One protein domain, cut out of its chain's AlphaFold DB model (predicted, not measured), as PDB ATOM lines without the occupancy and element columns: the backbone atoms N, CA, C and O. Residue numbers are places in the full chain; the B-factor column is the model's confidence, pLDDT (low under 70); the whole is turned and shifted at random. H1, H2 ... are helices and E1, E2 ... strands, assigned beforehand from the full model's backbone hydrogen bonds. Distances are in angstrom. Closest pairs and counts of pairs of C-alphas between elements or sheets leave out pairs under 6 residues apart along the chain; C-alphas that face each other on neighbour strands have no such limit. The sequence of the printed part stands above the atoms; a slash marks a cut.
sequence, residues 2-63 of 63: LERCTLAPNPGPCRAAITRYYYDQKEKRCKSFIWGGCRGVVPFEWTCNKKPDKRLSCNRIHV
ATOM      1  N   LEU A   2      39.341  -8.707  18.181       50.84
ATOM      2  CA  LEU A   2      39.005 -10.137  18.163       50.84
ATOM      3  C   LEU A   2      38.320 -10.537  16.843       50.84
ATOM      4  O   LEU A   2      38.206 -11.718  16.541       50.84
ATOM      5  N   GLU A   3      37.900  -9.545  16.050       54.09
ATOM      6  CA  GLU A   3      36.924  -9.713  14.968       54.09
ATOM      7  C   GLU A   3      37.391 -10.653  13.860       54.09
ATOM      8  O   GLU A   3      36.598 -11.410  13.324       54.09
ATOM      9  N   ARG A   4      38.693 -10.677  13.549       57.97
ATOM     10  CA  ARG A   4      39.220 -11.548  12.486       57.97
ATOM     11  C   ARG A   4      39.294 -13.019  12.885       57.97
ATOM     12  O   ARG A   4      39.188 -13.881  12.024       57.97
ATOM     13  N   CYS A   5      39.422 -13.316  14.176       58.12
ATOM     14  CA  CYS A   5      39.506 -14.692  14.666       58.12
ATOM     15  C   CYS A   5      38.146 -15.353  14.890       58.12
ATOM     16  O   CYS A   5      38.084 -16.529  15.244       58.12
ATOM     17  N   THR A   6      37.068 -14.608  14.661       66.88
ATOM     18  CA  THR A   6      35.692 -15.104  14.678       66.88
ATOM     19  C   THR A   6      35.071 -15.108  13.284       66.88
ATOM     20  O   THR A   6      33.897 -15.442  13.143       66.88
ATOM     21  N   LEU A   7      35.827 -14.723  12.247       74.06
ATOM     22  CA  LEU A   7      35.333 -14.742  10.875       74.06
ATOM     23  C   LEU A   7      35.155 -16.181  10.401       74.06
ATOM     24  O   LEU A   7      36.072 -17.003  10.482       74.06
ATOM     25  N   ALA A   8      33.974 -16.456   9.856       81.81
ATOM     26  CA  ALA A   8      33.708 -17.711   9.182       81.81
ATOM     27  C   ALA A   8      34.585 -17.820   7.915       81.81
ATOM     28  O   ALA A   8      34.676 -16.852   7.151       81.81
ATOM     29  N   PRO A   9      35.229 -18.975   7.672       84.81
ATOM     30  CA  PRO A   9      35.984 -19.198   6.446       84.81
ATOM     31  C   PRO A   9      35.043 -19.200   5.238       84.81
ATOM     32  O   PRO A   9      33.941 -19.748   5.298       84.81
ATOM     33  N   ASN A  10      35.488 -18.630   4.118       90.50
ATOM     34  CA  ASN A  10      34.755 -18.689   2.857       90.50
ATOM     35  C   ASN A  10      35.707 -19.130   1.730       90.50
ATOM     36  O   ASN A  10      36.687 -18.424   1.469       90.50
ATOM     37  N   PRO A  11      35.433 -20.267   1.058       90.81
ATOM     38  CA  PRO A  11      36.297 -20.816   0.014       90.81
ATOM     39  C   PRO A  11      36.407 -19.914  -1.223       90.81
ATOM     40  O   PRO A  11      37.394 -20.005  -1.946       90.81
ATOM     41  N   GLY A  12      35.448 -19.015  -1.455       93.00
ATOM     42  CA  GLY A  12      35.376 -18.231  -2.684       93.00
ATOM     43  C   GLY A  12      34.919 -19.062  -3.895       93.00
ATOM     44  O   GLY A  12      34.648 -20.254  -3.772       93.00
ATOM     45  N   PRO A  13      34.784 -18.428  -5.074       94.44
ATOM     46  CA  PRO A  13      34.244 -19.068  -6.275       94.44
ATOM     47  C   PRO A  13      35.297 -19.815  -7.108       94.44
ATOM     48  O   PRO A  13      34.939 -20.579  -8.005       94.44
ATOM     49  N   CYS A  14      36.589 -19.573  -6.867       95.56
ATOM     50  CA  CYS A  14      37.651 -20.287  -7.568       95.56
ATOM     51  C   CYS A  14      37.754 -21.748  -7.092       95.56
ATOM     52  O   CYS A  14      37.231 -22.114  -6.043       95.56
ATOM     53  N   ARG A  15      38.405 -22.601  -7.893       94.31
ATOM     54  CA  ARG A  15      38.407 -24.066  -7.715       94.31
ATOM     55  C   ARG A  15      39.785 -24.660  -7.400       94.31
ATOM     56  O   ARG A  15      39.980 -25.858  -7.571       94.31
ATOM     57  N   ALA A  16      40.751 -23.848  -6.968       93.81
ATOM     58  CA  ALA A  16      42.014 -24.379  -6.464       93.81
ATOM     59  C   ALA A  16      41.788 -25.091  -5.121       93.81
ATOM     60  O   ALA A  16      40.936 -24.693  -4.330       93.81
ATOM     61  N   ALA A  17      42.564 -26.137  -4.849       93.38
ATOM     62  CA  ALA A  17      42.484 -26.886  -3.601       93.38
ATOM     63  C   ALA A  17      43.570 -26.423  -2.615       93.38
ATOM     64  O   ALA A  17      44.533 -27.142  -2.362       93.38
ATOM     65  N   ILE A  18      43.458 -25.198  -2.091       88.62
ATOM     66  CA  ILE A  18      44.480 -24.627  -1.200       88.62
ATOM     67  C   ILE A  18      44.066 -24.819   0.257       88.62
ATOM     68  O   ILE A  18      43.141 -24.167   0.739       88.62
ATOM     69  N   THR A  19      44.775 -25.677   0.988       87.06
ATOM     70  CA  THR A  19      44.521 -25.894   2.418       87.06
ATOM     71  C   THR A  19      44.842 -24.640   3.228       87.06
ATOM     72  O   THR A  19      45.973 -24.152   3.247       87.06
ATOM     73  N   ARG A  20      43.838 -24.123   3.933       84.62
ATOM     74  CA  ARG A  20      43.929 -22.980   4.847       84.62
ATOM     75  C   ARG A  20      43.291 -23.343   6.185       84.62
ATOM     76  O   ARG A  20      42.668 -24.391   6.318       84.62
ATOM     77  N   TYR A  21      43.464 -22.493   7.191       79.00
ATOM     78  CA  TYR A  21      43.026 -22.769   8.560       79.00
ATOM     79  C   TYR A  21      42.146 -21.644   9.094       79.00
ATOM     80  O   TYR A  21      42.301 -20.487   8.706       79.00
ATOM     81  N   TYR A  22      41.231 -21.996   9.990       77.25
ATOM     82  CA  TYR A  22      40.373 -21.067  10.717       77.25
ATOM     83  C   TYR A  22      40.138 -21.566  12.144       77.25
ATOM     84  O   TYR A  22      40.364 -22.739  12.455       77.25
ATOM     85  N   TYR A  23      39.693 -20.670  13.023       75.81
ATOM     86  CA  TYR A  23      39.315 -21.025  14.384       75.81
ATOM     87  C   TYR A  23      37.814 -21.306  14.460       75.81
ATOM     88  O   TYR A  23      36.995 -20.435  14.170       75.81
ATOM     89  N   ASP A  24      37.454 -22.522  14.859       78.81
ATOM     90  CA  ASP A  24      36.074 -22.905  15.122       78.81
ATOM     91  C   ASP A  24      35.734 -22.562  16.577       78.81
ATOM     92  O   ASP A  24      36.254 -23.167  17.518       78.81
ATOM     93  N   GLN A  25      34.862 -21.571  16.771       74.50
ATOM     94  CA  GLN A  25      34.435 -21.146  18.104       74.50
ATOM     95  C   GLN A  25      33.525 -22.159  18.803       74.50
ATOM     96  O   GLN A  25      33.503 -22.193  20.034       74.50
ATOM     97  N   LYS A  26      32.786 -22.979  18.044       80.94
ATOM     98  CA  LYS A  26      31.895 -24.004  18.599       80.94
ATOM     99  C   LYS A  26      32.725 -25.126  19.203       80.94
ATOM    100  O   LYS A  26      32.509 -25.522  20.343       80.94
ATOM    101  N   GLU A  27      33.722 -25.588  18.458       79.50
ATOM    102  CA  GLU A  27      34.619 -26.660  18.891       79.50
ATOM    103  C   GLU A  27      35.838 -26.164  19.680       79.50
ATOM    104  O   GLU A  27      36.644 -26.977  20.147       79.50
ATOM    105  N   LYS A  28      35.983 -24.838  19.806       76.38
ATOM    106  CA  LYS A  28      37.105 -24.133  20.438       76.38
ATOM    107  C   LYS A  28      38.469 -24.653  19.967       76.38
ATOM    108  O   LYS A  28      39.400 -24.812  20.760       76.38
ATOM    109  N   ARG A  29      38.590 -24.955  18.670       74.56
ATOM    110  CA  ARG A  29      39.800 -25.535  18.063       74.56
ATOM    111  C   ARG A  29      40.032 -25.001  16.656       74.56
ATOM    112  O   ARG A  29      39.109 -24.543  15.994       74.56
ATOM    113  N   CYS A  30      41.267 -25.102  16.182       78.00
ATOM    114  CA  CYS A  30      41.577 -24.775  14.798       78.00
ATOM    115  C   CYS A  30      41.259 -25.936  13.866       78.00
ATOM    116  O   CYS A  30      41.612 -27.081  14.148       78.00
ATOM    117  N   LYS A  31      40.595 -25.613  12.758       81.06
ATOM    118  CA  LYS A  31      40.195 -26.554  11.713       81.06
ATOM    119  C   LYS A  31      40.748 -26.081  10.377       81.06
ATOM    120  O   LYS A  31      40.955 -24.884  10.162       81.06
ATOM    121  N   SER A  32      41.015 -27.028   9.490       84.19
ATOM    122  CA  SER A  32      41.390 -26.740   8.111       84.19
ATOM    123  C   SER A  32      40.151 -26.625   7.222       84.19
ATOM    124  O   SER A  32      39.094 -27.184   7.514       84.19
ATOM    125  N   PHE A  33      40.285 -25.879   6.132       87.44
ATOM    126  CA  PHE A  33      39.323 -25.819   5.039       87.44
ATOM    127  C   PHE A  33      40.061 -25.633   3.713       87.44
ATOM    128  O   PHE A  33      41.233 -25.253   3.689       87.44
ATOM    129  N   ILE A  34      39.367 -25.895   2.608       90.75
ATOM    130  CA  ILE A  34      39.896 -25.656   1.269       90.75
ATOM    131  C   ILE A  34      39.471 -24.270   0.804       90.75
ATOM    132  O   ILE A  34      38.283 -23.963   0.748       90.75
ATOM    133  N   TRP A  35      40.449 -23.443   0.465       90.75
ATOM    134  CA  TRP A  35      40.247 -22.154  -0.168       90.75
ATOM    135  C   TRP A  35      40.475 -22.264  -1.674       90.75
ATOM    136  O   TRP A  35      41.484 -22.808  -2.121       90.75
ATOM    137  N   GLY A  36      39.550 -21.692  -2.441       92.75
ATOM    138  CA  GLY A  36      39.472 -21.766  -3.894       92.75
ATOM    139  C   GLY A  36      40.596 -21.058  -4.642       92.75
ATOM    140  O   GLY A  36      40.681 -21.183  -5.860       92.75
ATOM    141  N   GLY A  37      41.452 -20.297  -3.954       88.75
ATOM    142  CA  GLY A  37      42.574 -19.567  -4.554       88.75
ATOM    143  C   GLY A  37      42.247 -18.160  -5.047       88.75
ATOM    144  O   GLY A  37      43.137 -17.461  -5.519       88.75
ATOM    145  N   CYS A  38      40.997 -17.711  -4.919       89.50
ATOM    146  CA  CYS A  38      40.634 -16.321  -5.164       89.50
ATOM    147  C   CYS A  38      39.390 -15.914  -4.370       89.50
ATOM    148  O   CYS A  38      38.492 -16.732  -4.143       89.50
ATOM    149  N   ARG A  39      39.304 -14.621  -4.022       86.50
ATOM    150  CA  ARG A  39      38.199 -14.034  -3.238       86.50
ATOM    151  C   ARG A  39      37.928 -14.844  -1.958       86.50
ATOM    152  O   ARG A  39      38.816 -15.525  -1.457       86.50
ATOM    153  N   GLY A  40      36.717 -14.761  -1.412       85.25
ATOM    154  CA  GLY A  40      36.368 -15.441  -0.168       85.25
ATOM    155  C   GLY A  40      37.017 -14.787   1.051       85.25
ATOM    156  O   GLY A  40      37.529 -13.672   0.987       85.25
ATOM    157  N   VAL A  41      36.959 -15.488   2.175       80.69
ATOM    158  CA  VAL A  41      37.486 -15.023   3.456       80.69
ATOM    159  C   VAL A  41      38.451 -16.086   3.928       80.69
ATOM    160  O   VAL A  41      38.054 -17.194   4.290       80.69
ATOM    161  N   VAL A  42      39.728 -15.730   3.903       75.38
ATOM    162  CA  VAL A  42      40.809 -16.482   4.530       75.38
ATOM    163  C   VAL A  42      41.162 -15.690   5.783       75.38
ATOM    164  O   VAL A  42      41.824 -14.660   5.671       75.38
ATOM    165  N   PRO A  43      40.678 -16.081   6.975       67.12
ATOM    166  CA  PRO A  43      40.832 -15.234   8.157       67.12
ATOM    167  C   PRO A  43      42.293 -15.080   8.624       67.12
ATOM    168  O   PRO A  43      42.567 -14.255   9.495       67.12
ATOM    169  N   PHE A  44      43.235 -15.850   8.058       63.50
ATOM    170  CA  PHE A  44      44.623 -15.939   8.508       63.50
ATOM    171  C   PHE A  44      45.641 -15.969   7.359       63.50
ATOM    172  O   PHE A  44      45.496 -16.740   6.409       63.50
ATOM    173  N   GLU A  45      46.735 -15.223   7.540       51.56
ATOM    174  CA  GLU A  45      48.018 -15.396   6.835       51.56
ATOM    175  C   GLU A  45      49.126 -15.957   7.766       51.56
ATOM    176  O   GLU A  45      50.259 -16.143   7.343       51.56
ATOM    177  N   TRP A  46      48.808 -16.280   9.031       50.62
ATOM    178  CA  TRP A  46      49.729 -16.904   9.997       50.62
ATOM    179  C   TRP A  46      49.137 -18.210  10.564       50.62
ATOM    180  O   TRP A  46      47.921 -18.376  10.661       50.62
ATOM    181  N   THR A  47      50.001 -19.167  10.891       49.47
ATOM    182  CA  THR A  47      49.668 -20.527  11.344       49.47
ATOM    183  C   THR A  47      48.832 -20.515  12.626       49.47
ATOM    184  O   THR A  47      49.231 -19.910  13.614       49.47
ATOM    185  N   CYS A  48      47.697 -21.230  12.676       60.88
ATOM    186  CA  CYS A  48      47.069 -21.496  13.970       60.88
ATOM    187  C   CYS A  48      47.955 -22.460  14.771       60.88
ATOM    188  O   CYS A  48      47.796 -23.679  14.710       60.88
ATOM    189  N   ASN A  49      48.908 -21.909  15.514       52.00
ATOM    190  CA  ASN A  49      49.722 -22.686  16.428       52.00
ATOM    191  C   ASN A  49      49.010 -22.782  17.770       52.00
ATOM    192  O   ASN A  49      48.608 -21.770  18.354       52.00
ATOM    193  N   LYS A  50      48.926 -24.001  18.310       50.28
ATOM    194  CA  LYS A  50      48.746 -24.162  19.751       50.28
ATOM    195  C   LYS A  50      49.955 -23.516  20.428       50.28
ATOM    196  O   LYS A  50      51.044 -24.082  20.396       50.28
ATOM    197  N   LYS A  51      49.791 -22.339  21.038       52.31
ATOM    198  CA  LYS A  51      50.785 -21.878  22.012       52.31
ATOM    199  C   LYS A  51      50.780 -22.843  23.211       52.31
ATOM    200  O   LYS A  51      49.710 -23.357  23.555       52.31
ATOM    201  N   PRO A  52      51.931 -23.068  23.869       49.97
ATOM    202  CA  PRO A  52      52.017 -23.913  25.065       49.97
ATOM    203  C   PRO A  52      51.104 -23.432  26.210       49.97
ATOM    204  O   PRO A  52      50.674 -24.232  27.030       49.97
ATOM    205  N   ASP A  53      50.715 -22.154  26.207       52.38
ATOM    206  CA  ASP A  53      49.863 -21.513  27.217       52.38
ATOM    207  C   ASP A  53      48.342 -21.719  27.016       52.38
ATOM    208  O   ASP A  53      47.533 -20.994  27.579       52.38
ATOM    209  N   LYS A  54      47.890 -22.647  26.153       48.66
ATOM    210  CA  LYS A  54      46.453 -22.861  25.818       48.66
ATOM    211  C   LYS A  54      45.684 -21.604  25.357       48.66
ATOM    212  O   LYS A  54      44.477 -21.670  25.122       48.66
ATOM    213  N   ARG A  55      46.361 -20.471  25.168       47.81
ATOM    214  CA  ARG A  55      45.787 -19.213  24.708       47.81
ATOM    215  C   ARG A  55      45.939 -19.122  23.196       47.81
ATOM    216  O   ARG A  55      47.046 -19.031  22.663       47.81
ATOM    217  N   LEU A  56      44.809 -19.163  22.496       54.72
ATOM    218  CA  LEU A  56      44.744 -18.869  21.068       54.72
ATOM    219  C   LEU A  56      45.050 -17.379  20.880       54.72
ATOM    220  O   LEU A  56      44.215 -16.523  21.161       54.72
ATOM    221  N   SER A  57      46.277 -17.060  20.476       49.56
ATOM    222  CA  SER A  57      46.725 -15.672  20.346       49.56
ATOM    223  C   SER A  57      46.459 -15.182  18.930       49.56
ATOM    224  O   SER A  57      47.285 -15.359  18.046       49.56
ATOM    225  N   CYS A  58      45.306 -14.564  18.706       51.91
ATOM    226  CA  CYS A  58      45.045 -13.770  17.510       51.91
ATOM    227  C   CYS A  58      45.809 -12.444  17.607       51.91
ATOM    228  O   CYS A  58      45.238 -11.434  18.017       51.91
ATOM    229  N   ASN A  59      47.113 -12.432  17.336       49.44
ATOM    230  CA  ASN A  59      47.858 -11.182  17.454       49.44
ATOM    231  C   ASN A  59      47.649 -10.315  16.213       49.44
ATOM    232  O   ASN A  59      47.864 -10.751  15.084       49.44
ATOM    233  N   ARG A  60      47.253  -9.059  16.453       48.94
ATOM    234  CA  ARG A  60      47.438  -7.962  15.503       48.94
ATOM    235  C   ARG A  60      48.926  -7.913  15.178       48.94
ATOM    236  O   ARG A  60      49.712  -7.610  16.071       48.94
ATOM    237  N   ILE A  61      49.319  -8.167  13.934       41.97
ATOM    238  CA  ILE A  61      50.526  -7.505  13.442       41.97
ATOM    239  C   ILE A  61      50.137  -6.024  13.426       41.97
ATOM    240  O   ILE A  61      49.265  -5.619  12.655       41.97
ATOM    241  N   HIS A  62      50.662  -5.249  14.371       46.03
ATOM    242  CA  HIS A  62      50.778  -3.815  14.161       46.03
ATOM    243  C   HIS A  62      51.831  -3.672  13.061       46.03
ATOM    244  O   HIS A  62      53.013  -3.879  13.322       46.03
ATOM    245  N   VAL A  63      51.365  -3.478  11.826       42.53
ATOM    246  CA  VAL A  63      52.138  -2.728  10.834       42.53
ATOM    247  C   VAL A  63      52.052  -1.269  11.241       42.53
ATOM    248  O   VAL A  63      50.924  -0.850  11.601       42.53
TER     249      VAL A  63
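AT A GLANCE: This is residues 2 to 63 of the 63 residues of the protein "BPTI/Kunitz inhibitor domain-containing protein" of Pontibacter sp. SGAir0037 (UniProt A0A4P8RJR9). This model has little regular structure: one two-stranded hairpin, E1 and E2, with loops round it and a one-turn helix, H1, near one end. The long unnamed stretch 36 to 63 first runs back along the hairpin, then forms a loop and tail. The printed part has 62 residues, 18 in named elements, in the order H1, E1, E2; the class is mixed, the sheet antiparallel. It is compact, with a radius of gyration of the C-alphas of 12.2 A and spans of 37 by 30 by 17 A.

IN THESE COORDINATES: Find C-alpha 3 at (36.924, -9.713, 14.968), where H1, residues 3 to 6, begins; it is 5.5 A long. E1, residues 18 to 24, runs 18.4 A. E2, residues 29 to 35, runs 18.5 A to C-alpha 35 at (40.247, -22.154, -0.168).

HOW THE PARTS SIT: E1 and E2 form a hairpin with a tight link, antiparallel at 148 degrees; look for N 20 and O 33, 2.8 A apart. The closest C-alphas of H1 and E1, Cys 5 and Tyr 23, are 6.3 A apart. H1 and E2 are apart. H1 is too short for an O i to N i+4 pair; its one O i to N i+3 pair is within range.

THE WHOLE: The farthest C-alphas, Pro 13 and Asp 53, are 37.0 A apart. The printed part has no cut. The link from H1 to E1 is long. Residues 2 to 6 and 43 to 63 have pLDDT under 70.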